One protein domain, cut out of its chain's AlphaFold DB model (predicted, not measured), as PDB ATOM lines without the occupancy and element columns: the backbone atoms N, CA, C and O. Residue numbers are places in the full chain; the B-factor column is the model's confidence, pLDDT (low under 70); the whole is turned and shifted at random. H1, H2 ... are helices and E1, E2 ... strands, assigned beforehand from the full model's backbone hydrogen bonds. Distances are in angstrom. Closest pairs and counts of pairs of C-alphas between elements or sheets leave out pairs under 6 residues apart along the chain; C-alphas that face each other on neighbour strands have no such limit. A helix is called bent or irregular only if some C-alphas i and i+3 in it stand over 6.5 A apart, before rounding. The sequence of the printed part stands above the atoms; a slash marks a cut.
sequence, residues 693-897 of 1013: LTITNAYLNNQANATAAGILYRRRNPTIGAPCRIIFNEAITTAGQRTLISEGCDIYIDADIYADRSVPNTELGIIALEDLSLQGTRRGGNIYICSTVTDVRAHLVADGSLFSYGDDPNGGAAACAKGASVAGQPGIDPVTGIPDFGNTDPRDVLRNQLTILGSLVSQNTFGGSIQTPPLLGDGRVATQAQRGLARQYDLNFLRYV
ATOM      1  N   LEU A 693     318.196 158.349 257.224       48.78
ATOM      2  CA  LEU A 693     317.091 157.420 257.382       48.78
ATOM      3  C   LEU A 693     315.854 158.140 256.867       48.78
ATOM      4  O   LEU A 693     315.033 158.633 257.652       48.78
ATOM      5  N   THR A 694     315.730 158.171 255.541       54.88
ATOM      6  CA  THR A 694     314.436 158.113 254.875       54.88
ATOM      7  C   THR A 694     313.723 156.928 255.508       54.88
ATOM      8  O   THR A 694     314.033 155.772 255.220       54.88
ATOM      9  N   ILE A 695     312.836 157.201 256.467       57.94
ATOM     10  CA  ILE A 695     311.877 156.191 256.894       57.94
ATOM     11  C   ILE A 695     311.010 155.999 255.670       57.94
ATOM     12  O   ILE A 695     310.176 156.839 255.355       57.94
ATOM     13  N   THR A 696     311.323 154.950 254.924       58.38
ATOM     14  CA  THR A 696     310.501 154.506 253.820       58.38
ATOM     15  C   THR A 696     309.246 153.881 254.397       58.38
ATOM     16  O   THR A 696     309.229 153.370 255.527       58.38
ATOM     17  N   ASN A 697     308.198 153.884 253.589       57.59
ATOM     18  CA  ASN A 697     306.930 153.261 253.919       57.59
ATOM     19  C   ASN A 697     307.045 151.840 254.463       57.59
ATOM     20  O   ASN A 697     306.228 151.462 255.284       57.59
ATOM     21  N   ALA A 698     308.082 151.073 254.119       63.31
ATOM     22  CA  ALA A 698     308.314 149.750 254.693       63.31
ATOM     23  C   ALA A 698     308.407 149.761 256.234       63.31
ATOM     24  O   ALA A 698     307.845 148.887 256.889       63.31
ATOM     25  N   TYR A 699     309.074 150.749 256.839       70.19
ATOM     26  CA  TYR A 699     309.195 150.823 258.300       70.19
ATOM     27  C   TYR A 699     307.875 151.247 258.950       70.19
ATOM     28  O   TYR A 699     307.456 150.657 259.945       70.19
ATOM     29  N   LEU A 700     307.193 152.226 258.352       67.69
ATOM     30  CA  LEU A 700     305.873 152.650 258.804       67.69
ATOM     31  C   LEU A 700     304.840 151.547 258.629       67.69
ATOM     32  O   LEU A 700     304.117 151.308 259.574       67.69
ATOM     33  N   ASN A 701     304.815 150.824 257.513       65.81
ATOM     34  CA  ASN A 701     303.906 149.709 257.256       65.81
ATOM     35  C   ASN A 701     304.181 148.537 258.206       65.81
ATOM     36  O   ASN A 701     303.245 147.952 258.742       65.81
ATOM     37  N   ASN A 702     305.447 148.240 258.513       68.06
ATOM     38  CA  ASN A 702     305.783 147.213 259.504       68.06
ATOM     39  C   ASN A 702     305.334 147.600 260.923       68.06
ATOM     40  O   ASN A 702     304.867 146.743 261.670       68.06
ATOM     41  N   GLN A 703     305.414 148.883 261.285       67.94
ATOM     42  CA  GLN A 703     304.897 149.388 262.563       67.94
ATOM     43  C   GLN A 703     303.369 149.590 262.540       67.94
ATOM     44  O   GLN A 703     302.709 149.389 263.557       67.94
ATOM     45  N   ALA A 704     302.790 149.939 261.388       55.16
ATOM     46  CA  ALA A 704     301.369 150.210 261.159       55.16
ATOM     47  C   ALA A 704     300.527 148.931 261.067       55.16
ATOM     48  O   ALA A 704     299.337 148.951 261.383       55.16
ATOM     49  N   ASN A 705     301.151 147.810 260.710       58.19
ATOM     50  CA  ASN A 705     300.534 146.486 260.734       58.19
ATOM     51  C   ASN A 705     300.592 145.821 262.119       58.19
ATOM     52  O   ASN A 705     299.905 144.827 262.351       58.19
ATOM     53  N   ALA A 706     301.369 146.358 263.068       58.16
ATOM     54  CA  ALA A 706     301.375 145.876 264.445       58.16
ATOM     55  C   ALA A 706     300.083 146.326 265.150       58.16
ATOM     56  O   ALA A 706     300.023 147.438 265.650       58.16
ATOM     57  N   THR A 707     299.057 145.476 265.137       54.72
ATOM     58  CA  THR A 707     297.642 145.580 265.584       54.72
ATOM     59  C   THR A 707     297.219 146.478 266.769       54.72
ATOM     60  O   THR A 707     296.018 146.603 267.003       54.72
ATOM     61  N   ALA A 708     298.111 147.134 267.507       66.06
ATOM     62  CA  ALA A 708     297.749 148.071 268.566       66.06
ATOM     63  C   ALA A 708     297.686 149.523 268.058       66.06
ATOM     64  O   ALA A 708     298.581 149.988 267.347       66.06
ATOM     65  N   ALA A 709     296.647 150.251 268.478       76.69
ATOM     66  CA  ALA A 709     296.645 151.708 268.433       76.69
ATOM     67  C   ALA A 709     297.906 152.233 269.137       76.69
ATOM     68  O   ALA A 709     298.283 151.724 270.194       76.69
ATOM     69  N   GLY A 710     298.583 153.217 268.549       86.44
ATOM     70  CA  GLY A 710     299.895 153.610 269.048       86.44
ATOM     71  C   GLY A 710     300.398 154.934 268.504       86.44
ATOM     72  O   GLY A 710     300.026 155.375 267.414       86.44
ATOM     73  N   ILE A 711     301.271 155.553 269.290       90.69
ATOM     74  CA  ILE A 711     301.984 156.767 268.918       90.69
ATOM     75  C   ILE A 711     303.388 156.363 268.469       90.69
ATOM     76  O   ILE A 711     304.140 155.744 269.222       90.69
ATOM     77  N   LEU A 712     303.746 156.729 267.244       91.38
ATOM     78  CA  LEU A 712     305.097 156.602 266.727       91.38
ATOM     79  C   LEU A 712     305.788 157.955 266.870       91.38
ATOM     80  O   LEU A 712     305.484 158.886 266.131       91.38
ATOM     81  N   TYR A 713     306.709 158.069 267.822       92.75
ATOM     82  CA  TYR A 713     307.482 159.289 268.037       92.75
ATOM     83  C   TYR A 713     308.883 159.160 267.437       92.75
ATOM     84  O   TYR A 713     309.587 158.175 267.674       92.75
ATOM     85  N   ARG A 714     309.302 160.176 266.682       92.06
ATOM     86  CA  ARG A 714     310.647 160.293 266.124       92.06
ATOM     87  C   ARG A 714     311.206 161.677 266.406       92.06
ATOM     88  O   ARG A 714     310.591 162.675 266.061       92.06
ATOM     89  N   ARG A 715     312.414 161.723 266.956       92.56
ATOM     90  CA  ARG A 715     313.187 162.956 267.115       92.56
ATOM     91  C   ARG A 715     314.396 162.934 266.190       92.56
ATOM     92  O   ARG A 715     315.038 161.890 266.042       92.56
ATOM     93  N   ARG A 716     314.716 164.069 265.567       88.75
ATOM     94  CA  ARG A 716     315.949 164.248 264.794       88.75
ATOM     95  C   ARG A 716     317.169 163.999 265.683       88.75
ATOM     96  O   ARG A 716     317.225 164.451 266.821       88.75
ATOM     97  N   ASN A 717     318.168 163.295 265.151       86.44
ATOM     98  CA  ASN A 717     319.462 163.189 265.815       86.44
ATOM     99  C   ASN A 717     320.277 164.472 265.540       86.44
ATOM    100  O   ASN A 717     320.611 164.715 264.374       86.44
ATOM    101  N   PRO A 718     320.615 165.284 266.559       80.12
ATOM    102  CA  PRO A 718     321.290 166.568 266.364       80.12
ATOM    103  C   PRO A 718     322.711 166.438 265.796       80.12
ATOM    104  O   PRO A 718     323.230 167.404 265.246       80.12
ATOM    105  N   THR A 719     323.352 165.264 265.881       80.81
ATOM    106  CA  THR A 719     324.723 165.080 265.369       80.81
ATOM    107  C   THR A 719     324.806 164.994 263.846       80.81
ATOM    108  O   THR A 719     325.901 165.063 263.294       80.81
ATOM    109  N   ILE A 720     323.678 164.824 263.151       72.56
ATOM    110  CA  ILE A 720     323.647 164.696 261.693       72.56
ATOM    111  C   ILE A 720     323.249 166.055 261.104       72.56
ATOM    112  O   ILE A 720     322.113 166.510 261.243       72.56
ATOM    113  N   GLY A 721     324.202 166.720 260.441       77.25
ATOM    114  CA  GLY A 721     323.999 168.041 259.827       77.25
ATOM    115  C   GLY A 721     322.959 168.062 258.696       77.25
ATOM    116  O   GLY A 721     322.481 169.135 258.316       77.25
ATOM    117  N   ALA A 722     322.569 166.892 258.183       79.06
ATOM    118  CA  ALA A 722     321.498 166.763 257.206       79.06
ATOM    119  C   ALA A 722     320.120 167.034 257.849       79.06
ATOM    120  O   ALA A 722     319.879 166.652 259.001       79.06
ATOM    121  N   PRO A 723     319.212 167.730 257.142       79.94
ATOM    122  CA  PRO A 723     317.838 167.925 257.592       79.94
ATOM    123  C   PRO A 723     317.142 166.567 257.709       79.94
ATOM    124  O   PRO A 723     317.183 165.762 256.781       79.94
ATOM    125  N   CYS A 724     316.504 166.305 258.848       91.25
ATOM    126  CA  CYS A 724     315.732 165.079 259.017       91.25
ATOM    127  C   CYS A 724     314.458 165.153 258.172       91.25
ATOM    128  O   CYS A 724     313.759 166.166 258.194       91.25
ATOM    129  N   ARG A 725     314.148 164.072 257.453       91.81
ATOM    130  CA  ARG A 725     312.960 163.967 256.601       91.81
ATOM    131  C   ARG A 725     312.228 162.656 256.877       91.81
ATOM    132  O   ARG A 725     312.857 161.612 257.071       91.81
ATOM    133  N   ILE A 726     310.903 162.707 256.895       93.25
ATOM    134  CA  ILE A 726     310.022 161.532 256.886       93.25
ATOM    135  C   ILE A 726     309.234 161.592 255.589       93.25
ATOM    136  O   ILE A 726     308.680 162.640 255.293       93.25
ATOM    137  N   ILE A 727     309.211 160.515 254.809       93.19
ATOM    138  CA  ILE A 727     308.650 160.538 253.456       93.19
ATOM    139  C   ILE A 727     307.636 159.410 253.324       93.19
ATOM    140  O   ILE A 727     307.975 158.246 253.524       93.19
ATOM    141  N   PHE A 728     306.403 159.767 252.985       92.50
ATOM    142  CA  PHE A 728     305.322 158.837 252.705       92.50
ATOM    143  C   PHE A 728     305.192 158.655 251.192       92.50
ATOM    144  O   PHE A 728     304.468 159.395 250.533       92.50
ATOM    145  N   ASN A 729     305.946 157.708 250.636       90.44
ATOM    146  CA  ASN A 729     306.167 157.561 249.191       90.44
ATOM    147  C   ASN A 729     305.274 156.534 248.476       90.44
ATOM    148  O   ASN A 729     305.364 156.358 247.266       90.44
ATOM    149  N   GLU A 730     304.415 155.856 249.217       90.56
ATOM    150  CA  GLU A 730     303.399 154.921 248.731       90.56
ATOM    151  C   GLU A 730     302.113 155.139 249.534       90.56
ATOM    152  O   GLU A 730     302.129 155.739 250.614       90.56
ATOM    153  N   ALA A 731     300.999 154.625 249.024       86.56
ATOM    154  CA  ALA A 731     299.733 154.756 249.716       86.56
ATOM    155  C   ALA A 731     299.772 154.039 251.073       86.56
ATOM    156  O   ALA A 731     300.054 152.841 251.147       86.56
ATOM    157  N   ILE A 732     299.479 154.768 252.150       86.38
ATOM    158  CA  ILE A 732     299.454 154.199 253.501       86.38
ATOM    159  C   ILE A 732     298.021 153.861 253.852       86.38
ATOM    160  O   ILE A 732     297.146 154.722 253.787       86.38
ATOM    161  N   THR A 733     297.812 152.610 254.256       83.38
ATOM    162  CA  THR A 733     296.574 152.150 254.881       83.38
ATOM    163  C   THR A 733     296.856 151.852 256.345       83.38
ATOM    164  O   THR A 733     297.651 150.974 256.669       83.38
ATOM    165  N   THR A 734     296.271 152.628 257.258       79.88
ATOM    166  CA  THR A 734     296.438 152.380 258.697       79.88
ATOM    167  C   THR A 734     295.295 151.524 259.220       79.88
ATOM    168  O   THR A 734     294.132 151.892 259.072       79.88
ATOM    169  N   ALA A 735     295.624 150.415 259.884       78.69
ATOM    170  CA  ALA A 735     294.688 149.683 260.730       78.69
ATOM    171  C   ALA A 735     294.751 150.249 262.164       78.69
ATOM    172  O   ALA A 735     295.824 150.302 262.774       78.69
ATOM    173  N   GLY A 736     293.600 150.674 262.692       84.62
ATOM    174  CA  GLY A 736     293.450 151.332 263.996       84.62
ATOM    175  C   GLY A 736     293.798 152.830 264.033       84.62
ATOM    176  O   GLY A 736     294.182 153.426 263.027       84.62
ATOM    177  N   GLN A 737     293.645 153.431 265.219       89.69
ATOM    178  CA  GLN A 737     294.035 154.818 265.497       89.69
ATOM    179  C   GLN A 737     295.550 154.919 265.706       89.69
ATOM    180  O   GLN A 737     296.111 154.216 266.552       89.69
ATOM    181  N   ARG A 738     296.227 155.791 264.959       89.94
ATOM    182  CA  ARG A 738     297.679 155.990 265.068       89.94
ATOM    183  C   ARG A 738     298.041 157.456 265.042       89.94
ATOM    184  O   ARG A 738     297.387 158.247 264.376       89.94
ATOM    185  N   THR A 739     299.122 157.814 265.720       94.19
ATOM    186  CA  THR A 739     299.669 159.172 265.650       94.19
ATOM    187  C   THR A 739     301.162 159.109 265.380       94.19
ATOM    188  O   THR A 739     301.910 158.558 266.179       94.19
ATOM    189  N   LEU A 740     301.610 159.665 264.258       94.75
ATOM    190  CA  LEU A 740     303.018 159.934 264.003       94.75
ATOM    191  C   LEU A 740     303.359 161.307 264.582       94.75
ATOM    192  O   LEU A 740     302.733 162.295 264.216       94.75
ATOM    193  N   ILE A 741     304.369 161.369 265.443       96.12
ATOM    194  CA  ILE A 741     304.922 162.614 265.971       96.12
ATOM    195  C   ILE A 741     306.387 162.695 265.555       96.12
ATOM    196  O   ILE A 741     307.166 161.778 265.809       96.12
ATOM    197  N   SER A 742     306.762 163.792 264.917       95.81
ATOM    198  CA  SER A 742     308.096 164.045 264.392       95.81
ATOM    199  C   SER A 742     308.631 165.349 264.957       95.81
ATOM    200  O   SER A 742     308.090 166.392 264.635       95.81
ATOM    201  N   GLU A 743     309.693 165.325 265.755       96.06
ATOM    202  CA  GLU A 743     310.345 166.525 266.292       96.06
ATOM    203  C   GLU A 743     311.673 166.772 265.567       96.06
ATOM    204  O   GLU A 743     312.571 165.925 265.577       96.06
ATOM    205  N   GLY A 744     311.800 167.926 264.913       94.69
ATOM    206  CA  GLY A 744     313.011 168.311 264.188       94.69
ATOM    207  C   GLY A 744     313.117 167.801 262.757       94.69
ATOM    208  O   GLY A 744     314.127 168.069 262.101       94.69
ATOM    209  N   CYS A 745     312.117 167.062 262.269       95.56
ATOM    210  CA  CYS A 745     312.062 166.594 260.885       95.56
ATOM    211  C   CYS A 745     310.911 167.248 260.128       95.56
ATOM    212  O   CYS A 745     309.851 167.507 260.700       95.56
ATOM    213  N   ASP A 746     311.126 167.453 258.837       94.12
ATOM    214  CA  ASP A 746     310.059 167.773 257.900       94.12
ATOM    215  C   ASP A 746     309.395 166.482 257.409       94.12
ATOM    216  O   ASP A 746     310.043 165.437 257.272       94.12
ATOM    217  N   ILE A 747     308.095 166.541 257.151       95.00
ATOM    218  CA  ILE A 747     307.299 165.408 256.679       95.00
ATOM    219  C   ILE A 747     306.918 165.654 255.223       95.00
ATOM    220  O   ILE A 747     306.385 166.706 254.912       95.00
ATOM    221  N   TYR A 748     307.150 164.691 254.341       93.88
ATOM    222  CA  TYR A 748     306.786 164.725 252.930       93.88
ATOM    223  C   TYR A 748     305.707 163.670 252.684       93.88
ATOM    224  O   TYR A 748     305.895 162.502 253.017       93.88
ATOM    225  N   ILE A 749     304.560 164.089 252.166       93.62
ATOM    226  CA  ILE A 749     303.453 163.230 251.757       93.62
ATOM    227  C   ILE A 749     303.495 163.178 250.233       93.62
ATOM    228  O   ILE A 749     303.105 164.143 249.579       93.62
ATOM    229  N   ASP A 750     303.994 162.072 249.687       92.25
ATOM    230  CA  ASP A 750     304.249 161.888 248.249       92.25
ATOM    231  C   ASP A 750     303.223 160.948 247.599       92.25
ATOM    232  O   ASP A 750     303.186 160.795 246.380       92.25
ATOM    233  N   ALA A 751     302.379 160.324 248.415       91.81
ATOM    234  CA  ALA A 751     301.299 159.448 248.002       91.81
ATOM    235  C   ALA A 751     300.064 159.663 248.882       91.81
ATOM    236  O   ALA A 751     300.160 160.152 250.011       91.81
ATOM    237  N   ASP A 752     298.900 159.280 248.356       92.19
ATOM    238  CA  ASP A 752     297.635 159.363 249.080       92.19
ATOM    239  C   ASP A 752     297.682 158.589 250.402       92.19
ATOM    240  O   ASP A 752     298.200 157.475 250.495       92.19
ATOM    241  N   ILE A 753     297.078 159.162 251.436       92.00
ATOM    242  CA  ILE A 753     296.990 158.542 252.754       92.00
ATOM    243  C   ILE A 753     295.543 158.129 252.975       92.00
ATOM    244  O   ILE A 753     294.669 158.970 253.190       92.00
ATOM    245  N   TYR A 754     295.288 156.824 252.960       86.06
ATOM    246  CA  TYR A 754     293.953 156.270 253.126       86.06
ATOM    247  C   TYR A 754     293.798 155.675 254.526       86.06
ATOM    248  O   TYR A 754     294.416 154.675 254.869       86.06
ATOM    249  N   ALA A 755     292.883 156.208 255.332       76.69
ATOM    250  CA  ALA A 755     292.327 155.414 256.421       76.69
ATOM    251  C   ALA A 755     291.583 154.216 255.804       76.69
ATOM    252  O   ALA A 755     290.735 154.410 254.918       76.69
ATOM    253  N   ASP A 756     291.922 152.991 256.220       78.62
ATOM    254  CA  ASP A 756     291.229 151.791 255.755       78.62
ATOM    255  C   ASP A 756     289.766 151.858 256.209       78.62
ATOM    256  O   ASP A 756     289.446 151.626 257.375       78.62
ATOM    257  N   ARG A 757     288.866 152.187 255.271       73.00
ATOM    258  CA  ARG A 757     287.425 152.311 255.534       73.00
ATOM    259  C   ARG A 757     286.788 150.986 255.950       73.00
ATOM    260  O   ARG A 757     285.675 151.008 256.470       73.00
ATOM    261  N   SER A 758     287.439 149.852 255.679       82.12
ATOM    262  CA  SER A 758     286.935 148.544 256.092       82.12
ATOM    263  C   SER A 758     287.082 148.319 257.597       82.12
ATOM    264  O   SER A 758     286.327 147.535 258.174       82.12
ATOM    265  N   VAL A 759     287.986 149.059 258.248       79.88
ATOM    266  CA  VAL A 759     288.183 149.028 259.695       79.88
ATOM    267  C   VAL A 759     287.536 150.280 260.302       79.88
ATOM    268  O   VAL A 759     288.069 151.380 260.148       79.88
ATOM    269  N   PRO A 760     286.380 150.161 260.983       78.31
ATOM    270  CA  PRO A 760     285.772 151.300 261.662       78.31
ATOM    271  C   PRO A 760     286.741 151.892 262.700       78.31
ATOM    272  O   PRO A 760     287.466 151.158 263.371       78.31
ATOM    273  N   ASN A 761     286.725 153.223 262.840       80.38
ATOM    274  CA  ASN A 761     287.577 154.008 263.747       80.38
ATOM    275  C   ASN A 761     289.080 154.027 263.392       80.38
ATOM    276  O   ASN A 761     289.930 154.137 264.275       80.38
ATOM    277  N   THR A 762     289.434 153.928 262.110       83.06
ATOM    278  CA  THR A 762     290.791 154.228 261.632       83.06
ATOM    279  C   THR A 762     290.997 155.735 261.513       83.06
ATOM    280  O   THR A 762     290.456 156.385 260.623       83.06
ATOM    281  N   GLU A 763     291.800 156.303 262.411       88.94
ATOM    282  CA  GLU A 763     292.205 157.712 262.362       88.94
ATOM    283  C   GLU A 763     293.731 157.802 262.408       88.94
ATOM    284  O   GLU A 763     294.372 157.195 263.270       88.94
ATOM    285  N   LEU A 764     294.320 158.565 261.490       92.81
ATOM    286  CA  LEU A 764     295.748 158.860 261.498       92.81
ATOM    287  C   LEU A 764     295.966 160.313 261.922       92.81
ATOM    288  O   LEU A 764     295.416 161.228 261.323       92.81
ATOM    289  N   GLY A 765     296.787 160.537 262.940       95.38
ATOM    290  CA  GLY A 765     297.352 161.841 263.275       95.38
ATOM    291  C   GLY A 765     298.790 161.949 262.777       95.38
ATOM    292  O   GLY A 765     299.566 161.009 262.922       95.38
ATOM    293  N   ILE A 766     299.159 163.088 262.208       96.12
ATOM    294  CA  ILE A 766     300.517 163.422 261.778       96.12
ATOM    295  C   ILE A 766     300.866 164.765 262.409       96.12
ATOM    296  O   ILE A 766     300.239 165.776 262.106       96.12
ATOM    297  N   ILE A 767     301.858 164.768 263.292       96.62
ATOM    298  CA  ILE A 767     302.313 165.939 264.039       96.62
ATOM    299  C   ILE A 767     303.787 166.184 263.697       96.62
ATOM    300  O   ILE A 767     304.642 165.370 264.039       96.62
ATOM    301  N   ALA A 768     304.092 167.291 263.026       96.31
ATOM    302  CA  ALA A 768     305.444 167.771 262.768       96.31
ATOM    303  C   ALA A 768     305.758 168.924 263.730       96.31
ATOM    304  O   ALA A 768     305.151 169.982 263.647       96.31
ATOM    305  N   LEU A 769     306.697 168.715 264.644       96.25
ATOM    306  CA  LEU A 769     307.167 169.680 265.630       96.25
ATOM    307  C   LEU A 769     308.552 170.208 265.243       96.25
ATOM    308  O   LEU A 769     309.397 169.471 264.727       96.25
ATOM    309  N   GLU A 770     308.804 171.479 265.527       94.56
ATOM    310  CA  GLU A 770     310.140 172.063 265.392       94.56
ATOM    311  C   GLU A 770     311.059 171.560 266.513       94.56
ATOM    312  O   GLU A 770     310.676 171.551 267.683       94.56
ATOM    313  N   ASP A 771     312.312 171.226 266.196       94.06
ATOM    314  CA  ASP A 771     313.334 171.009 267.222       94.06
ATOM    315  C   ASP A 771     313.972 172.347 267.597       94.06
ATOM    316  O   ASP A 771     314.883 172.852 266.935       94.06
ATOM    317  N   LEU A 772     313.478 172.922 268.692       89.88
ATOM    318  CA  LEU A 772     313.962 174.192 269.235       89.88
ATOM    319  C   LEU A 772     315.396 174.124 269.774       89.88
ATOM    320  O   LEU A 772     315.975 175.166 270.081       89.88
ATOM    321  N   SER A 773     315.986 172.930 269.903       89.81
ATOM    322  CA  SER A 773     317.412 172.811 270.218       89.81
ATOM    323  C   SER A 773     318.308 173.158 269.027       89.81
ATOM    324  O   SER A 773     319.489 173.448 269.215       89.81
ATOM    325  N   LEU A 774     317.752 173.185 267.809       86.00
ATOM    326  CA  LEU A 774     318.468 173.563 266.599       86.00
ATOM    327  C   LEU A 774     318.353 175.074 266.348       86.00
ATOM    328  O   LEU A 774     317.270 175.669 266.347       86.00
ATOM    329  N   GLN A 775     319.492 175.716 266.099       84.00
ATOM    330  CA  GLN A 775     319.546 177.115 265.676       84.00
ATOM    331  C   GLN A 775     319.373 177.239 264.151       84.00
ATOM    332  O   GLN A 775     319.725 176.334 263.391       84.00
ATOM    333  N   GLY A 776     318.840 178.377 263.692       83.88
ATOM    334  CA  GLY A 776     318.638 178.683 262.269       83.88
ATOM    335  C   GLY A 776     317.307 178.199 261.675       83.88
ATOM    336  O   GLY A 776     316.390 177.809 262.388       83.88
ATOM    337  N   THR A 777     317.196 178.242 260.344       75.56
ATOM    338  CA  THR A 777     315.965 177.932 259.580       75.56
ATOM    339  C   THR A 777     315.675 176.435 259.432       75.56
ATOM    340  O   THR A 777     314.638 176.052 258.908       75.56
ATOM    341  N   ARG A 778     316.580 175.564 259.893       78.69
ATOM    342  CA  ARG A 778     316.501 174.103 259.724       78.69
ATOM    343  C   ARG A 778     315.989 173.399 260.981       78.69
ATOM    344  O   ARG A 778     316.553 172.379 261.386       78.69
ATOM    345  N   ARG A 779     314.946 173.954 261.599       90.25
ATOM    346  CA  ARG A 779     314.300 173.387 262.796       90.25
ATOM    347  C   ARG A 779     313.349 172.229 262.485       90.25
ATOM    348  O   ARG A 779     312.900 171.576 263.418       90.25
ATOM    349  N   GLY A 780     313.090 171.933 261.211       92.81
ATOM    350  CA  GLY A 780     312.074 170.959 260.808       92.81
ATOM    351  C   GLY A 780     310.663 171.490 261.078       92.81
ATOM    352  O   GLY A 780     310.466 172.701 261.142       92.81
ATOM    353  N   GLY A 781     309.696 170.592 261.276       94.50
ATOM    354  CA  GLY A 781     308.334 170.962 261.673       94.50
ATOM    355  C   GLY A 781     307.409 171.345 260.516       94.50
ATOM    356  O   GLY A 781     306.253 171.683 260.766       94.50
ATOM    357  N   ASN A 782     307.868 171.276 259.263       94.25
ATOM    358  CA  ASN A 782     307.017 171.506 258.097       94.25
ATOM    359  C   ASN A 782     306.393 170.201 257.598       94.25
ATOM    360  O   ASN A 782     306.963 169.116 257.746       94.25
ATOM    361  N   ILE A 783     305.233 170.319 256.954       94.44
ATOM    362  CA  ILE A 783     304.608 169.229 256.204       94.44
ATOM    363  C   ILE A 783     304.542 169.656 254.733       94.44
ATOM    364  O   ILE A 783     304.009 170.709 254.402       94.44
ATOM    365  N   TYR A 784     305.088 168.835 253.848       92.62
ATOM    366  CA  TYR A 784     305.156 169.035 252.410       92.62
ATOM    367  C   TYR A 784     304.241 168.027 251.721       92.62
ATOM    368  O   TYR A 784     304.472 166.830 251.829       92.62
ATOM    369  N   ILE A 785     303.217 168.480 251.006       91.81
ATOM    370  CA  ILE A 785     302.303 167.612 250.258       91.81
ATOM    371  C   ILE A 785     302.624 167.727 248.775       91.81
ATOM    372  O   ILE A 785     302.589 168.813 248.199       91.81
ATOM    373  N   CYS A 786     302.960 166.604 248.162       90.50
ATOM    374  CA  CYS A 786     303.208 166.529 246.737       90.50
ATOM    375  C   CYS A 786     301.936 166.855 245.921       90.50
ATOM    376  O   CYS A 786     300.825 166.489 246.295       90.50
ATOM    377  N   SER A 787     302.102 167.475 244.750       86.31
ATOM    378  CA  SER A 787     301.022 167.852 243.836       86.31
ATOM    379  C   SER A 787     300.269 166.692 243.195       86.31
ATOM    380  O   SER A 787     299.172 166.907 242.679       86.31
ATOM    381  N   THR A 788     300.834 165.485 243.202       87.25
ATOM    382  CA  THR A 788     300.154 164.269 242.745       87.25
ATOM    383  C   THR A 788     299.230 163.681 243.811       87.25
ATOM    384  O   THR A 788     298.348 162.904 243.449       87.25
ATOM    385  N   VAL A 789     299.357 164.089 245.079       89.19
ATOM    386  CA  VAL A 789     298.489 163.642 246.176       89.19
ATOM    387  C   VAL A 789     297.101 164.259 246.029       89.19
ATOM    388  O   VAL A 789     296.940 165.472 245.902       89.19
ATOM    389  N   THR A 790     296.087 163.405 246.059       88.38
ATOM    390  CA  THR A 790     294.672 163.748 245.877       88.38
ATOM    391  C   THR A 790     293.851 163.562 247.152       88.38
ATOM    392  O   THR A 790     292.874 164.286 247.355       88.38
ATOM    393  N   ASP A 791     294.238 162.632 248.030       88.88
ATOM    394  CA  ASP A 791     293.479 162.272 249.234       88.88
ATOM    395  C   ASP A 791     294.419 162.077 250.436       88.88
ATOM    396  O   ASP A 791     295.277 161.193 250.452       88.88
ATOM    397  N   VAL A 792     294.246 162.906 251.467       92.12
ATOM    398  CA  VAL A 792     294.928 162.785 252.760       92.12
ATOM    399  C   VAL A 792     293.886 162.641 253.859       92.12
ATOM    400  O   VAL A 792     293.228 163.601 254.258       92.12
ATOM    401  N   ARG A 793     293.759 161.434 254.406       92.31
ATOM    402  CA  ARG A 793     292.843 161.130 255.515       92.31
ATOM    403  C   ARG A 793     293.581 161.087 256.838       92.31
ATOM    404  O   ARG A 793     293.757 160.023 257.432       92.31
ATOM    405  N   ALA A 794     294.059 162.247 257.263       93.25
ATOM    406  CA  ALA A 794     294.796 162.393 258.504       93.25
ATOM    407  C   ALA A 794     294.499 163.735 259.183       93.25
ATOM    408  O   ALA A 794     294.202 164.731 258.525       93.25
ATOM    409  N   HIS A 795     294.625 163.770 260.508       94.06
ATOM    410  CA  HIS A 795     294.743 165.011 261.263       94.06
ATOM    411  C   HIS A 795     296.185 165.505 261.150       94.06
ATOM    412  O   HIS A 795     297.098 164.833 261.620       94.06
ATOM    413  N   LEU A 796     296.391 166.654 260.517       95.12
ATOM    414  CA  LEU A 796     297.700 167.249 260.292       95.12
ATOM    415  C   LEU A 796     297.933 168.381 261.294       95.12
ATOM    416  O   LEU A 796     297.124 169.303 261.399       95.12
ATOM    417  N   VAL A 797     299.055 168.327 262.002       95.12
ATOM    418  CA  VAL A 797     299.539 169.397 262.876       95.12
ATOM    419  C   VAL A 797     300.978 169.703 262.483       95.12
ATOM    420  O   VAL A 797     301.831 168.826 262.562       95.12
ATOM    421  N   ALA A 798     301.256 170.925 262.051       95.06
ATOM    422  CA  ALA A 798     302.597 171.400 261.743       95.06
ATOM    423  C   ALA A 798     302.931 172.594 262.642       95.06
ATOM    424  O   ALA A 798     302.233 173.604 262.626       95.06
ATOM    425  N   ASP A 799     304.007 172.484 263.419       93.56
ATOM    426  CA  ASP A 799     304.591 173.621 264.127       93.56
ATOM    427  C   ASP A 799     305.140 174.644 263.141       93.56
ATOM    428  O   ASP A 799     305.107 175.826 263.449       93.56
ATOM    429  N   GLY A 800     305.664 174.195 262.001       91.25
ATOM    430  CA  GLY A 800     306.074 175.043 260.896       91.25
ATOM    431  C   GLY A 800     304.903 175.307 259.956       91.25
ATOM    432  O   GLY A 800     303.806 175.689 260.362       91.25
ATOM    433  N   SER A 801     305.145 175.123 258.665       89.38
ATOM    434  CA  SER A 801     304.167 175.394 257.615       89.38
ATOM    435  C   SER A 801     303.763 174.121 256.868       89.38
ATOM    436  O   SER A 801     304.544 173.177 256.731       89.38
ATOM    437  N   LEU A 802     302.534 174.116 256.352       90.81
ATOM    438  CA  LEU A 802     302.033 173.140 255.399       90.81
ATOM    439  C   LEU A 802     302.237 173.720 254.002       90.81
ATOM    440  O   LEU A 802     301.602 174.710 253.632       90.81
ATOM    441  N   PHE A 803     303.114 173.102 253.230       87.62
ATOM    442  CA  PHE A 803     303.407 173.509 251.870       87.62
ATOM    443  C   PHE A 803     302.983 172.430 250.902       87.62
ATOM    444  O   PHE A 803     303.259 171.254 251.105       87.62
ATOM    445  N   SER A 804     302.412 172.833 249.786       85.81
ATOM    446  CA  SER A 804     302.454 171.987 248.619       85.81
ATOM    447  C   SER A 804     303.793 172.088 247.895       85.81
ATOM    448  O   SER A 804     304.393 173.163 247.839       85.81
ATOM    449  N   TYR A 805     304.223 171.009 247.262       85.62
ATOM    450  CA  TYR A 805     305.315 171.032 246.295       85.62
ATOM    451  C   TYR A 805     304.962 170.117 245.128       85.62
ATOM    452  O   TYR A 805     304.109 169.250 245.275       85.62
ATOM    453  N   GLY A 806     305.578 170.275 243.966       74.25
ATOM    454  CA  GLY A 806     305.211 169.410 242.859       74.25
ATOM    455  C   GLY A 806     306.081 169.539 241.634       74.25
ATOM    456  O   GLY A 806     307.049 170.295 241.608       74.25
ATOM    457  N   ASP A 807     305.683 168.752 240.648       64.06
ATOM    458  CA  ASP A 807     306.380 168.552 239.392       64.06
ATOM    459  C   ASP A 807     306.476 169.844 238.585       64.06
ATOM    460  O   ASP A 807     305.481 170.553 238.416       64.06
ATOM    461  N   ASP A 808     307.653 170.080 237.996       62.69
ATOM    462  CA  ASP A 808     307.808 170.959 236.835       62.69
ATOM    463  C   ASP A 808     306.592 170.765 235.903       62.69
ATOM    464  O   ASP A 808     306.251 169.614 235.600       62.69
ATOM    465  N   PRO A 809     305.902 171.827 235.450       60.47
ATOM    466  CA  PRO A 809     304.774 171.721 234.519       60.47
ATOM    467  C   PRO A 809     305.077 170.873 233.265       60.47
ATOM    468  O   PRO A 809     304.152 170.354 232.641       60.47
ATOM    469  N   ASN A 810     306.354 170.655 232.936       65.62
ATOM    470  CA  ASN A 810     306.807 169.826 231.819       65.62
ATOM    471  C   ASN A 810     307.305 168.424 232.226       65.62
ATOM    472  O   ASN A 810     307.472 167.557 231.366       65.62
ATOM    473  N   GLY A 811     307.540 168.176 233.516       57.03
ATOM    474  CA  GLY A 811     307.901 166.861 234.037       57.03
ATOM    475  C   GLY A 811     306.665 165.969 234.117       57.03
ATOM    476  O   GLY A 811     305.626 166.379 234.633       57.03
ATOM    477  N   GLY A 812     306.726 164.750 233.578       58.19
ATOM    478  CA  GLY A 812     305.708 163.732 233.867       58.19
ATOM    479  C   GLY A 812     305.646 163.425 235.370       58.19
ATOM    480  O   GLY A 812     306.548 163.828 236.096       58.19
ATOM    481  N   ALA A 813     304.629 162.665 235.799       55.25
ATOM    482  CA  ALA A 813     304.256 162.318 237.189       55.25
ATOM    483  C   ALA A 813     305.359 161.734 238.117       55.25
ATOM    484  O   ALA A 813     305.068 161.237 239.203       55.25
ATOM    485  N   ALA A 814     306.618 161.718 237.680       59.88
ATOM    486  CA  ALA A 814     307.785 161.223 238.387       59.88
ATOM    487  C   ALA A 814     308.484 162.272 239.277       59.88
ATOM    488  O   ALA A 814     309.411 161.898 239.994       59.88
ATOM    489  N   ALA A 815     308.112 163.557 239.246       62.25
ATOM    490  CA  ALA A 815     308.888 164.600 239.937       62.25
ATOM    491  C   ALA A 815     308.549 164.761 241.439       62.25
ATOM    492  O   ALA A 815     309.355 165.272 242.218       62.25
ATOM    493  N   CYS A 816     307.446 164.170 241.889       71.62
ATOM    494  CA  CYS A 816     307.107 164.037 243.297       71.62
ATOM    495  C   CYS A 816     307.762 162.849 243.995       71.62
ATOM    496  O   CYS A 816     307.612 162.699 245.203       71.62
ATOM    497  N   ALA A 817     308.478 161.988 243.267       61.59
ATOM    498  CA  ALA A 817     309.189 160.859 243.850       61.59
ATOM    499  C   ALA A 817     310.443 161.347 244.599       61.59
ATOM    500  O   ALA A 817     311.583 161.100 244.192       61.59
ATOM    501  N   LYS A 818     310.261 162.046 245.722       57.12
ATOM    502  CA  LYS A 818     311.361 162.496 246.570       57.12
ATOM    503  C   LYS A 818     311.847 161.373 247.472       57.12
ATOM    504  O   LYS A 818     311.760 161.417 248.686       57.12
ATOM    505  N   GLY A 819     312.486 160.389 246.862       50.78
ATOM    506  CA  GLY A 819     313.584 159.651 247.494       50.78
ATOM    507  C   GLY A 819     314.934 159.991 246.865       50.78
ATOM    508  O   GLY A 819     315.974 159.801 247.488       50.78
ATOM    509  N   ALA A 820     314.923 160.526 245.643       46.59
ATOM    510  CA  ALA A 820     316.113 160.894 244.903       46.59
ATOM    511  C   ALA A 820     316.123 162.410 244.725       46.59
ATOM    512  O   ALA A 820     315.343 162.963 243.955       46.59
ATOM    513  N   SER A 821     317.028 163.100 245.416       44.22
ATOM    514  CA  SER A 821     317.499 164.404 244.959       44.22
ATOM    515  C   SER A 821     318.170 164.199 243.599       44.22
ATOM    516  O   SER A 821     319.386 164.024 243.516       44.22
ATOM    517  N   VAL A 822     317.393 164.133 242.521       46.59
ATOM    518  CA  VAL A 822     317.958 164.204 241.179       46.59
ATOM    519  C   VAL A 822     318.441 165.641 241.044       46.59
ATOM    520  O   VAL A 822     317.638 166.566 240.929       46.59
ATOM    521  N   ALA A 823     319.751 165.839 241.184       47.62
ATOM    522  CA  ALA A 823     320.380 167.140 241.028       47.62
ATOM    523  C   ALA A 823     319.913 167.756 239.696       47.62
ATOM    524  O   ALA A 823     320.179 167.193 238.635       47.62
ATOM    525  N   GLY A 824     319.173 168.867 239.766       55.12
ATOM    526  CA  GLY A 824     318.624 169.559 238.595       55.12
ATOM    527  C   GLY A 824     317.098 169.552 238.451       55.12
ATOM    528  O   GLY A 824     316.610 170.148 237.499       55.12
ATOM    529  N   GLN A 825     316.335 168.933 239.360       56.59
ATOM    530  CA  GLN A 825     314.877 169.119 239.408       56.59
ATOM    531  C   GLN A 825     314.539 170.535 239.928       56.59
ATOM    532  O   GLN A 825     314.902 170.858 241.065       56.59
ATOM    533  N   PRO A 826     313.892 171.400 239.123       51.75
ATOM    534  CA  PRO A 826     313.517 172.742 239.549       51.75
ATOM    535  C   PRO A 826     312.462 172.665 240.660       51.75
ATOM    536  O   PRO A 826     311.493 171.917 240.561       51.75
ATOM    537  N   GLY A 827     312.664 173.434 241.730       60.38
ATOM    538  CA  GLY A 827     311.675 173.601 242.798       60.38
ATOM    539  C   GLY A 827     312.004 172.915 244.119       60.38
ATOM    540  O   GLY A 827     311.272 173.138 245.073       60.38
ATOM    541  N   ILE A 828     313.086 172.136 244.238       63.94
ATOM    542  CA  ILE A 828     313.616 171.645 245.525       63.94
ATOM    543  C   ILE A 828     315.085 172.012 245.584       63.94
ATOM    544  O   ILE A 828     315.864 171.512 244.775       63.94
ATOM    545  N   ASP A 829     315.485 172.841 246.538       68.38
ATOM    546  CA  ASP A 829     316.900 173.114 246.735       68.38
ATOM    547  C   ASP A 829     317.591 171.793 247.139       68.38
ATOM    548  O   ASP A 829     317.280 171.227 248.191       68.38
ATOM    549  N   PRO A 830     318.513 171.253 246.321       62.47
ATOM    550  CA  PRO A 830     319.145 169.962 246.585       62.47
ATOM    551  C   PRO A 830     320.013 169.981 247.853       62.47
ATOM    552  O   PRO A 830     320.271 168.926 248.430       62.47
ATOM    553  N   VAL A 831     320.444 171.163 248.307       68.06
ATOM    554  CA  VAL A 831     321.284 171.353 249.495       68.06
ATOM    555  C   VAL A 831     320.443 171.393 250.769       68.06
ATOM    556  O   VAL A 831     320.867 170.889 251.814       68.06
ATOM    557  N   THR A 832     319.258 171.998 250.721       69.19
ATOM    558  CA  THR A 832     318.380 172.112 251.897       69.19
ATOM    559  C   THR A 832     317.275 171.056 251.922       69.19
ATOM    560  O   THR A 832     316.801 170.701 252.997       69.19
ATOM    561  N   GLY A 833     316.880 170.504 250.774       66.75
ATOM    562  CA  GLY A 833     315.668 169.691 250.608       66.75
ATOM    563  C   GLY A 833     314.366 170.478 250.717       66.75
ATOM    564  O   GLY A 833     313.286 169.891 250.612       66.75
ATOM    565  N   ILE A 834     314.461 171.784 250.947       73.75
ATOM    566  CA  ILE A 834     313.320 172.677 251.058       73.75
ATOM    567  C   ILE A 834     312.894 173.019 249.630       73.75
ATOM    568  O   ILE A 834     313.761 173.223 248.776       73.75
ATOM    569  N   PRO A 835     311.588 173.051 249.323       68.31
ATOM    570  CA  PRO A 835     311.150 173.550 248.039       68.31
ATOM    571  C   PRO A 835     311.676 174.973 247.799       68.31
ATOM    572  O   PRO A 835     311.570 175.834 248.672       68.31
ATOM    573  N   ASP A 836     312.286 175.211 246.643       69.88
ATOM    574  CA  ASP A 836     312.740 176.538 246.236       69.88
ATOM    575  C   ASP A 836     311.526 177.352 245.776       69.88
ATOM    576  O   ASP A 836     311.080 177.257 244.634       69.88
ATOM    577  N   PHE A 837     310.960 178.130 246.699       66.12
ATOM    578  CA  PHE A 837     309.828 179.019 246.433       66.12
ATOM    579  C   PHE A 837     310.249 180.359 245.799       66.12
ATOM    580  O   PHE A 837     309.409 181.241 245.632       66.12
ATOM    581  N   GLY A 838     311.541 180.559 245.513       58.91
ATOM    582  CA  GLY A 838     312.096 181.869 245.180       58.91
ATOM    583  C   GLY A 838     311.982 182.291 243.715       58.91
ATOM    584  O   GLY A 838     312.175 183.473 243.441       58.91
ATOM    585  N   ASN A 839     311.703 181.377 242.774       52.38
ATOM    586  CA  ASN A 839     311.962 181.653 241.350       52.38
ATOM    587  C   ASN A 839     310.821 181.337 240.369       52.38
ATOM    588  O   ASN A 839     310.846 181.786 239.227       52.38
ATOM    589  N   THR A 840     309.801 180.602 240.793       54.47
ATOM    590  CA  THR A 840     308.586 180.380 240.007       54.47
ATOM    591  C   THR A 840     307.401 180.503 240.927       54.47
ATOM    592  O   THR A 840     307.486 180.170 242.105       54.47
ATOM    593  N   ASP A 841     306.304 181.017 240.392       57.91
ATOM    594  CA  ASP A 841     305.057 181.088 241.113       57.91
ATOM    595  C   ASP A 841     304.624 179.663 241.513       57.91
ATOM    596  O   ASP A 841     304.197 178.889 240.652       57.91
ATOM    597  N   PRO A 842     304.744 179.262 242.795       54.94
ATOM    598  CA  PRO A 842     304.524 177.872 243.200       54.94
ATOM    599  C   PRO A 842     303.054 177.441 243.032       54.94
ATOM    600  O   PRO A 842     302.712 176.281 243.251       54.94
ATOM    601  N   ARG A 843     302.185 178.380 242.631       55.62
ATOM    602  CA  ARG A 843     300.769 178.195 242.310       55.62
ATOM    603  C   ARG A 843     300.539 177.404 241.028       55.62
ATOM    604  O   ARG A 843     299.536 176.712 240.947       55.62
ATOM    605  N   ASP A 844     301.455 177.439 240.064       54.97
ATOM    606  CA  ASP A 844     301.264 176.733 238.786       54.97
ATOM    607  C   ASP A 844     301.611 175.236 238.870       54.97
ATOM    608  O   ASP A 844     301.435 174.474 237.921       54.97
ATOM    609  N   VAL A 845     302.114 174.795 240.024       61.16
ATOM    610  CA  VAL A 845     302.737 173.479 240.203       61.16
ATOM    611  C   VAL A 845     301.736 172.428 240.717       61.16
ATOM    612  O   VAL A 845     301.985 171.219 240.686       61.16
ATOM    613  N   LEU A 846     300.563 172.857 241.182       65.31
ATOM    614  CA  LEU A 846     299.616 171.986 241.868       65.31
ATOM    615  C   LEU A 846     298.558 171.443 240.900       65.31
ATOM    616  O   LEU A 846     297.515 172.039 240.662       65.31
ATOM    617  N   ARG A 847     298.838 170.286 240.296       69.31
ATOM    618  CA  ARG A 847     297.991 169.720 239.232       69.31
ATOM    619  C   ARG A 847     296.683 169.118 239.730       69.31
ATOM    620  O   ARG A 847     295.690 169.162 239.006       69.31
ATOM    621  N   ASN A 848     296.687 168.569 240.941       75.31
ATOM    622  CA  ASN A 848     295.533 167.899 241.519       75.31
ATOM    623  C   ASN A 848     294.924 168.721 242.655       75.31
ATOM    624  O   ASN A 848     295.599 169.501 243.331       75.31
ATOM    625  N   GLN A 849     293.621 168.567 242.854       77.38
ATOM    626  CA  GLN A 849     292.916 169.079 244.012       77.38
ATOM    627  C   GLN A 849     293.162 168.139 245.187       77.38
ATOM    628  O   GLN A 849     292.837 166.953 245.138       77.38
ATOM    629  N   LEU A 850     293.732 168.697 246.248       83.31
ATOM    630  CA  LEU A 850     293.999 167.987 247.485       83.31
ATOM    631  C   LEU A 850     292.733 167.947 248.345       83.31
ATOM    632  O   LEU A 850     292.219 168.988 248.756       83.31
ATOM    633  N   THR A 851     292.263 166.747 248.670       83.44
ATOM    634  CA  THR A 851     291.210 166.534 249.666       83.44
ATOM    635  C   THR A 851     291.847 166.148 250.996       83.44
ATOM    636  O   THR A 851     292.546 165.143 251.069       83.44
ATOM    637  N   ILE A 852     291.586 166.915 252.061       85.06
ATOM    638  CA  ILE A 852     292.001 166.560 253.427       85.06
ATOM    639  C   ILE A 852     290.765 166.148 254.228       85.06
ATOM    640  O   ILE A 852     289.917 166.980 254.546       85.06
ATOM    641  N   LEU A 853     290.664 164.864 254.572       84.75
ATOM    642  CA  LEU A 853     289.636 164.345 255.476       84.75
ATOM    643  C   LEU A 853     290.228 164.207 256.882       84.75
ATOM    644  O   LEU A 853     290.726 163.149 257.263       84.75
ATOM    645  N   GLY A 854     290.187 165.299 257.642       86.56
ATOM    646  CA  GLY A 854     290.731 165.374 258.995       86.56
ATOM    647  C   GLY A 854     290.693 166.796 259.550       86.56
ATOM    648  O   GLY A 854     289.917 167.636 259.097       86.56
ATOM    649  N   SER A 855     291.529 167.061 260.551       87.12
ATOM    650  CA  SER A 855     291.768 168.412 261.080       87.12
ATOM    651  C   SER A 855     293.114 168.924 260.584       87.12
ATOM    652  O   SER A 855     294.045 168.135 260.468       87.12
ATOM    653  N   LEU A 856     293.234 170.225 260.330       90.56
ATOM    654  CA  LEU A 856     294.494 170.856 259.941       90.56
ATOM    655  C   LEU A 856     294.838 171.987 260.915       90.56
ATOM    656  O   LEU A 856     294.022 172.881 261.129       90.56
ATOM    657  N   VAL A 857     296.053 171.953 261.463       88.81
ATOM    658  CA  VAL A 857     296.659 173.024 262.265       88.81
ATOM    659  C   VAL A 857     298.062 173.285 261.720       88.81
ATOM    660  O   VAL A 857     298.866 172.364 261.630       88.81
ATOM    661  N   SER A 858     298.361 174.517 261.319       88.38
ATOM    662  CA  SER A 858     299.663 174.907 260.761       88.38
ATOM    663  C   SER A 858     299.886 176.409 260.942       88.38
ATOM    664  O   SER A 858     298.901 177.151 260.958       88.38
ATOM    665  N   GLN A 859     301.137 176.885 261.039       78.62
ATOM    666  CA  GLN A 859     301.407 178.334 261.068       78.62
ATOM    667  C   GLN A 859     301.088 179.000 259.726       78.62
ATOM    668  O   GLN A 859     300.543 180.098 259.701       78.62
ATOM    669  N   ASN A 860     301.394 178.328 258.611       74.50
ATOM    670  CA  ASN A 860     301.015 178.772 257.271       74.50
ATOM    671  C   ASN A 860     300.507 177.605 256.428       74.50
ATOM    672  O   ASN A 860     300.942 176.467 256.599       74.50
ATOM    673  N   THR A 861     299.628 177.901 255.474       69.31
ATOM    674  CA  THR A 861     299.135 176.919 254.501       69.31
ATOM    675  C   THR A 861     299.340 177.487 253.103       69.31
ATOM    676  O   THR A 861     298.828 178.563 252.790       69.31
ATOM    677  N   PHE A 862     300.125 176.806 252.271       58.97
ATOM    678  CA  PHE A 862     300.422 177.218 250.900       58.97
ATOM    679  C   PHE A 862     300.018 176.122 249.913       58.97
ATOM    680  O   PHE A 862     300.507 174.999 250.008       58.97
ATOM    681  N   GLY A 863     299.209 176.496 248.924       52.28
ATOM    682  CA  GLY A 863     299.030 175.773 247.668       52.28
ATOM    683  C   GLY A 863     298.220 176.603 246.660       52.28
ATOM    684  O   GLY A 863     297.722 177.677 247.004       52.28
ATOM    685  N   GLY A 864     298.095 176.116 245.422       49.25
ATOM    686  CA  GLY A 864     297.236 176.624 244.341       49.25
ATOM    687  C   GLY A 864     296.897 175.525 243.337       49.25
ATOM    688  O   GLY A 864     297.758 175.224 242.536       49.25
ATOM    689  N   SER A 865     295.701 174.913 243.355       54.22
ATOM    690  CA  SER A 865     295.349 173.865 242.380       54.22
ATOM    691  C   SER A 865     294.972 174.454 241.022       54.22
ATOM    692  O   SER A 865     294.065 175.279 240.920       54.22
ATOM    693  N   ILE A 866     295.633 173.989 239.962       59.66
ATOM    694  CA  ILE A 866     295.300 174.273 238.560       59.66
ATOM    695  C   ILE A 866     294.430 173.170 237.930       59.66
ATOM    696  O   ILE A 866     294.251 173.150 236.708       59.66
ATOM    697  N   GLN A 867     293.872 172.248 238.732       65.12
ATOM    698  CA  GLN A 867     293.097 171.122 238.206       65.12
ATOM    699  C   GLN A 867     291.925 171.602 237.337       65.12
ATOM    700  O   GLN A 867     291.049 172.362 237.762       65.12
ATOM    701  N   THR A 868     291.888 171.115 236.097       68.56
ATOM    702  CA  THR A 868     290.849 171.428 235.117       68.56
ATOM    703  C   THR A 868     290.281 170.140 234.513       68.56
ATOM    704  O   THR A 868     291.013 169.402 233.858       68.56
ATOM    705  N   PRO A 869     288.973 169.858 234.678       75.62
ATOM    706  CA  PRO A 869     287.981 170.572 235.497       75.62
ATOM    707  C   PRO A 869     288.183 170.362 237.019       75.62
ATOM    708  O   PRO A 869     288.581 169.272 237.424       75.62
ATOM    709  N   PRO A 870     287.884 171.367 237.869       77.75
ATOM    710  CA  PRO A 870     288.005 171.233 239.325       77.75
ATOM    711  C   PRO A 870     286.962 170.249 239.884       77.75
ATOM    712  O   PRO A 870     285.926 170.027 239.256       77.75
ATOM    713  N   LEU A 871     287.204 169.676 241.062       72.12
ATOM    714  CA  LEU A 871     286.285 168.780 241.770       72.12
ATOM    715  C   LEU A 871     285.496 169.537 242.856       72.12
ATOM    716  O   LEU A 871     285.957 170.491 243.484       72.12
ATOM    717  N   LEU A 872     284.260 169.111 243.087       72.19
ATOM    718  CA  LEU A 872     283.446 169.546 244.220       72.19
ATOM    719  C   LEU A 872     283.969 168.914 245.521       72.19
ATOM    720  O   LEU A 872     284.668 167.906 245.481       72.19
ATOM    721  N   GLY A 873     283.578 169.445 246.686       56.22
ATOM    722  CA  GLY A 873     283.966 168.886 247.994       56.22
ATOM    723  C   GLY A 873     283.513 167.436 248.251       56.22
ATOM    724  O   GLY A 873     283.907 166.839 249.246       56.22
ATOM    725  N   ASP A 874     282.695 166.861 247.363       67.88
ATOM    726  CA  ASP A 874     282.293 165.449 247.358       67.88
ATOM    727  C   ASP A 874     283.079 164.583 246.346       67.88
ATOM    728  O   ASP A 874     282.756 163.411 246.155       67.88
ATOM    729  N   GLY A 875     284.095 165.151 245.687       62.59
ATOM    730  CA  GLY A 875     284.953 164.485 244.706       62.59
ATOM    731  C   GLY A 875     284.380 164.399 243.287       62.59
ATOM    732  O   GLY A 875     285.061 163.902 242.391       62.59
ATOM    733  N   ARG A 876     283.152 164.872 243.027       80.06
ATOM    734  CA  ARG A 876     282.603 164.892 241.660       80.06
ATOM    735  C   ARG A 876     283.252 165.989 240.826       80.06
ATOM    736  O   ARG A 876     283.467 167.096 241.307       80.06
ATOM    737  N   VAL A 877     283.465 165.716 239.540       79.75
ATOM    738  CA  VAL A 877     283.910 166.724 238.571       79.75
ATOM    739  C   VAL A 877     282.891 167.861 238.485       79.75
ATOM    740  O   VAL A 877     281.713 167.633 238.204       79.75
ATOM    741  N   ALA A 878     283.341 169.092 238.711       83.12
ATOM    742  CA  ALA A 878     282.492 170.265 238.633       83.12
ATOM    743  C   ALA A 878     282.133 170.575 237.177       83.12
ATOM    744  O   ALA A 878     283.000 170.756 236.316       83.12
ATOM    745  N   THR A 879     280.835 170.704 236.905       88.56
ATOM    746  CA  THR A 879     280.357 171.298 235.648       88.56
ATOM    747  C   THR A 879     280.843 172.746 235.519       88.56
ATOM    748  O   THR A 879     281.253 173.369 236.499       88.56
ATOM    749  N   GLN A 880     280.770 173.331 234.320       82.94
ATOM    750  CA  GLN A 880     281.197 174.718 234.092       82.94
ATOM    751  C   GLN A 880     280.522 175.717 235.052       82.94
ATOM    752  O   GLN A 880     281.207 176.570 235.611       82.94
ATOM    753  N   ALA A 881     279.222 175.547 235.323       85.38
ATOM    754  CA  ALA A 881     278.476 176.360 236.289       85.38
ATOM    755  C   ALA A 881     278.915 176.131 237.750       85.38
ATOM    756  O   ALA A 881     278.796 177.016 238.590       85.38
ATOM    757  N   GLN A 882     279.453 174.950 238.061       85.38
ATOM    758  CA  GLN A 882     279.893 174.559 239.400       85.38
ATOM    759  C   GLN A 882     281.363 174.889 239.688       85.38
ATOM    760  O   GLN A 882     281.796 174.737 240.828       85.38
ATOM    761  N   ARG A 883     282.140 175.364 238.704       79.56
ATOM    762  CA  ARG A 883     283.568 175.679 238.897       79.56
ATOM    763  C   ARG A 883     283.806 176.706 240.006       79.56
ATOM    764  O   ARG A 883     284.778 176.575 240.741       79.56
ATOM    765  N   GLY A 884     282.920 177.694 240.158       75.19
ATOM    766  CA  GLY A 884     283.002 178.669 241.253       75.19
ATOM    767  C   GLY A 884     282.822 178.025 242.632       75.19
ATOM    768  O   GLY A 884     283.573 178.330 243.551       75.19
ATOM    769  N   LEU A 885     281.886 177.079 242.749       76.88
ATOM    770  CA  LEU A 885     281.640 176.327 243.980       76.88
ATOM    771  C   LEU A 885     282.792 175.360 244.293       76.88
ATOM    772  O   LEU A 885     283.219 175.262 245.433       76.88
ATOM    773  N   ALA A 886     283.321 174.679 243.277       74.75
ATOM    774  CA  ALA A 886     284.474 173.792 243.408       74.75
ATOM    775  C   ALA A 886     285.711 174.533 243.930       74.75
ATOM    776  O   ALA A 886     286.368 174.062 244.853       74.75
ATOM    777  N   ARG A 887     285.958 175.744 243.414       69.19
ATOM    778  CA  ARG A 887     287.028 176.618 243.907       69.19
ATOM    779  C   ARG A 887     286.857 176.963 245.384       69.19
ATOM    780  O   ARG A 887     287.845 176.960 246.088       69.19
ATOM    781  N   GLN A 888     285.644 177.167 245.902       66.12
ATOM    782  CA  GLN A 888     285.444 177.442 247.338       66.12
ATOM    783  C   GLN A 888     285.875 176.289 248.264       66.12
ATOM    784  O   GLN A 888     286.150 176.533 249.436       66.12
ATOM    785  N   TYR A 889     285.938 175.054 247.755       62.12
ATOM    786  CA  TYR A 889     286.447 173.894 248.495       62.12
ATOM    787  C   TYR A 889     287.955 173.693 248.342       62.12
ATOM    788  O   TYR A 889     288.528 172.844 249.022       62.12
ATOM    789  N   ASP A 890     288.605 174.452 247.462       61.84
ATOM    790  CA  ASP A 890     290.051 174.448 247.347       61.84
ATOM    791  C   ASP A 890     290.633 175.289 248.494       61.84
ATOM    792  O   ASP A 890     290.425 176.506 248.558       61.84
ATOM    793  N   LEU A 891     291.382 174.643 249.398       62.47
ATOM    794  CA  LEU A 891     292.129 175.291 250.492       62.47
ATOM    795  C   LEU A 891     292.976 176.470 249.992       62.47
ATOM    796  O   LEU A 891     293.239 177.421 250.726       62.47
ATOM    797  N   ASN A 892     293.340 176.432 248.716       60.22
ATOM    798  CA  ASN A 892     294.111 177.456 248.049       60.22
ATOM    799  C   ASN A 892     293.281 178.667 247.625       60.22
ATOM    800  O   ASN A 892     293.761 179.795 247.681       60.22
ATOM    801  N   PHE A 893     292.023 178.468 247.225       54.31
ATOM    802  CA  PHE A 893     291.123 179.573 246.905       54.31
ATOM    803  C   PHE A 893     290.699 180.312 248.171       54.31
ATOM    804  O   PHE A 893     290.592 181.533 248.136       54.31
ATOM    805  N   LEU A 894     290.546 179.614 249.305       53.12
ATOM    806  CA  LEU A 894     290.287 180.243 250.608       53.12
ATOM    807  C   LEU A 894     291.363 181.267 251.001       53.12
ATOM    808  O   LEU A 894     291.086 182.177 251.775       53.12
ATOM    809  N   ARG A 895     292.562 181.172 250.419       47.25
ATOM    810  CA  ARG A 895     293.623 182.169 250.572       47.25
ATOM    811  C   ARG A 895     293.422 183.429 249.715       47.25
ATOM    812  O   ARG A 895     293.934 184.486 250.067       47.25
ATOM    813  N   TYR A 896     292.704 183.318 248.595       36.66
ATOM    814  CA  TYR A 896     292.375 184.424 247.682       36.66
ATOM    815  C   TYR A 896     291.037 185.081 247.973       36.66
ATOM    816  O   TYR A 896     290.827 186.234 247.592       36.66
ATOM    817  N   VAL A 897     290.120 184.365 248.623       39.16
ATOM    818  CA  VAL A 897     288.883 184.973 249.087       39.16
ATOM    819  C   VAL A 897     289.227 185.846 250.286       39.16
ATOM    820  O   VAL A 897     289.182 185.416 251.433       39.16
TER     821      VAL A 897
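Overview. This is residues 693 to 897 of the 1013 residues of an uncharacterized protein of Candidatus Peregrinibacteria bacterium CG11_big_fil_rev_8_21_14_0_20_46_8 (UniProt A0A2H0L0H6). With little regular structure, the chain winds in stacked turns: E1, E4 and E7 make one wall, E2, E5 and E8 another, bent E9 spans both, E3 and E6 a third. The 205 printed residues, 78 in named elements, are mixed in class: H1, E1 to E9, H2, E10, H3; both sheets are parallel. It is compact, radius of gyration of the C-alphas 16.9 A, spanning 54 by 45 by 30 A.

Arrangement. H1, residues 697 to 704, is on the branched sheet. E9, residues 794 to 805, bends 117 degrees at 799. N 857 of parallel E10, 856 to 862, is 2.9 A from O 796. H2, 842 to 845, only grazes the sheet; H3, 880 to 888, is not on it. Every O i to N i+4 pair is within hydrogen-bond range in H1, 3 of 5 in H3.

Along the chain. H1 begins at C-alpha 697 (306.930, 153.261, 253.919) and H3 ends at C-alpha 888 (285.444, 177.442, 247.338).

Size, cuts and confidence. Link E9 to H2 is long; 76 residues are under pLDDT 70.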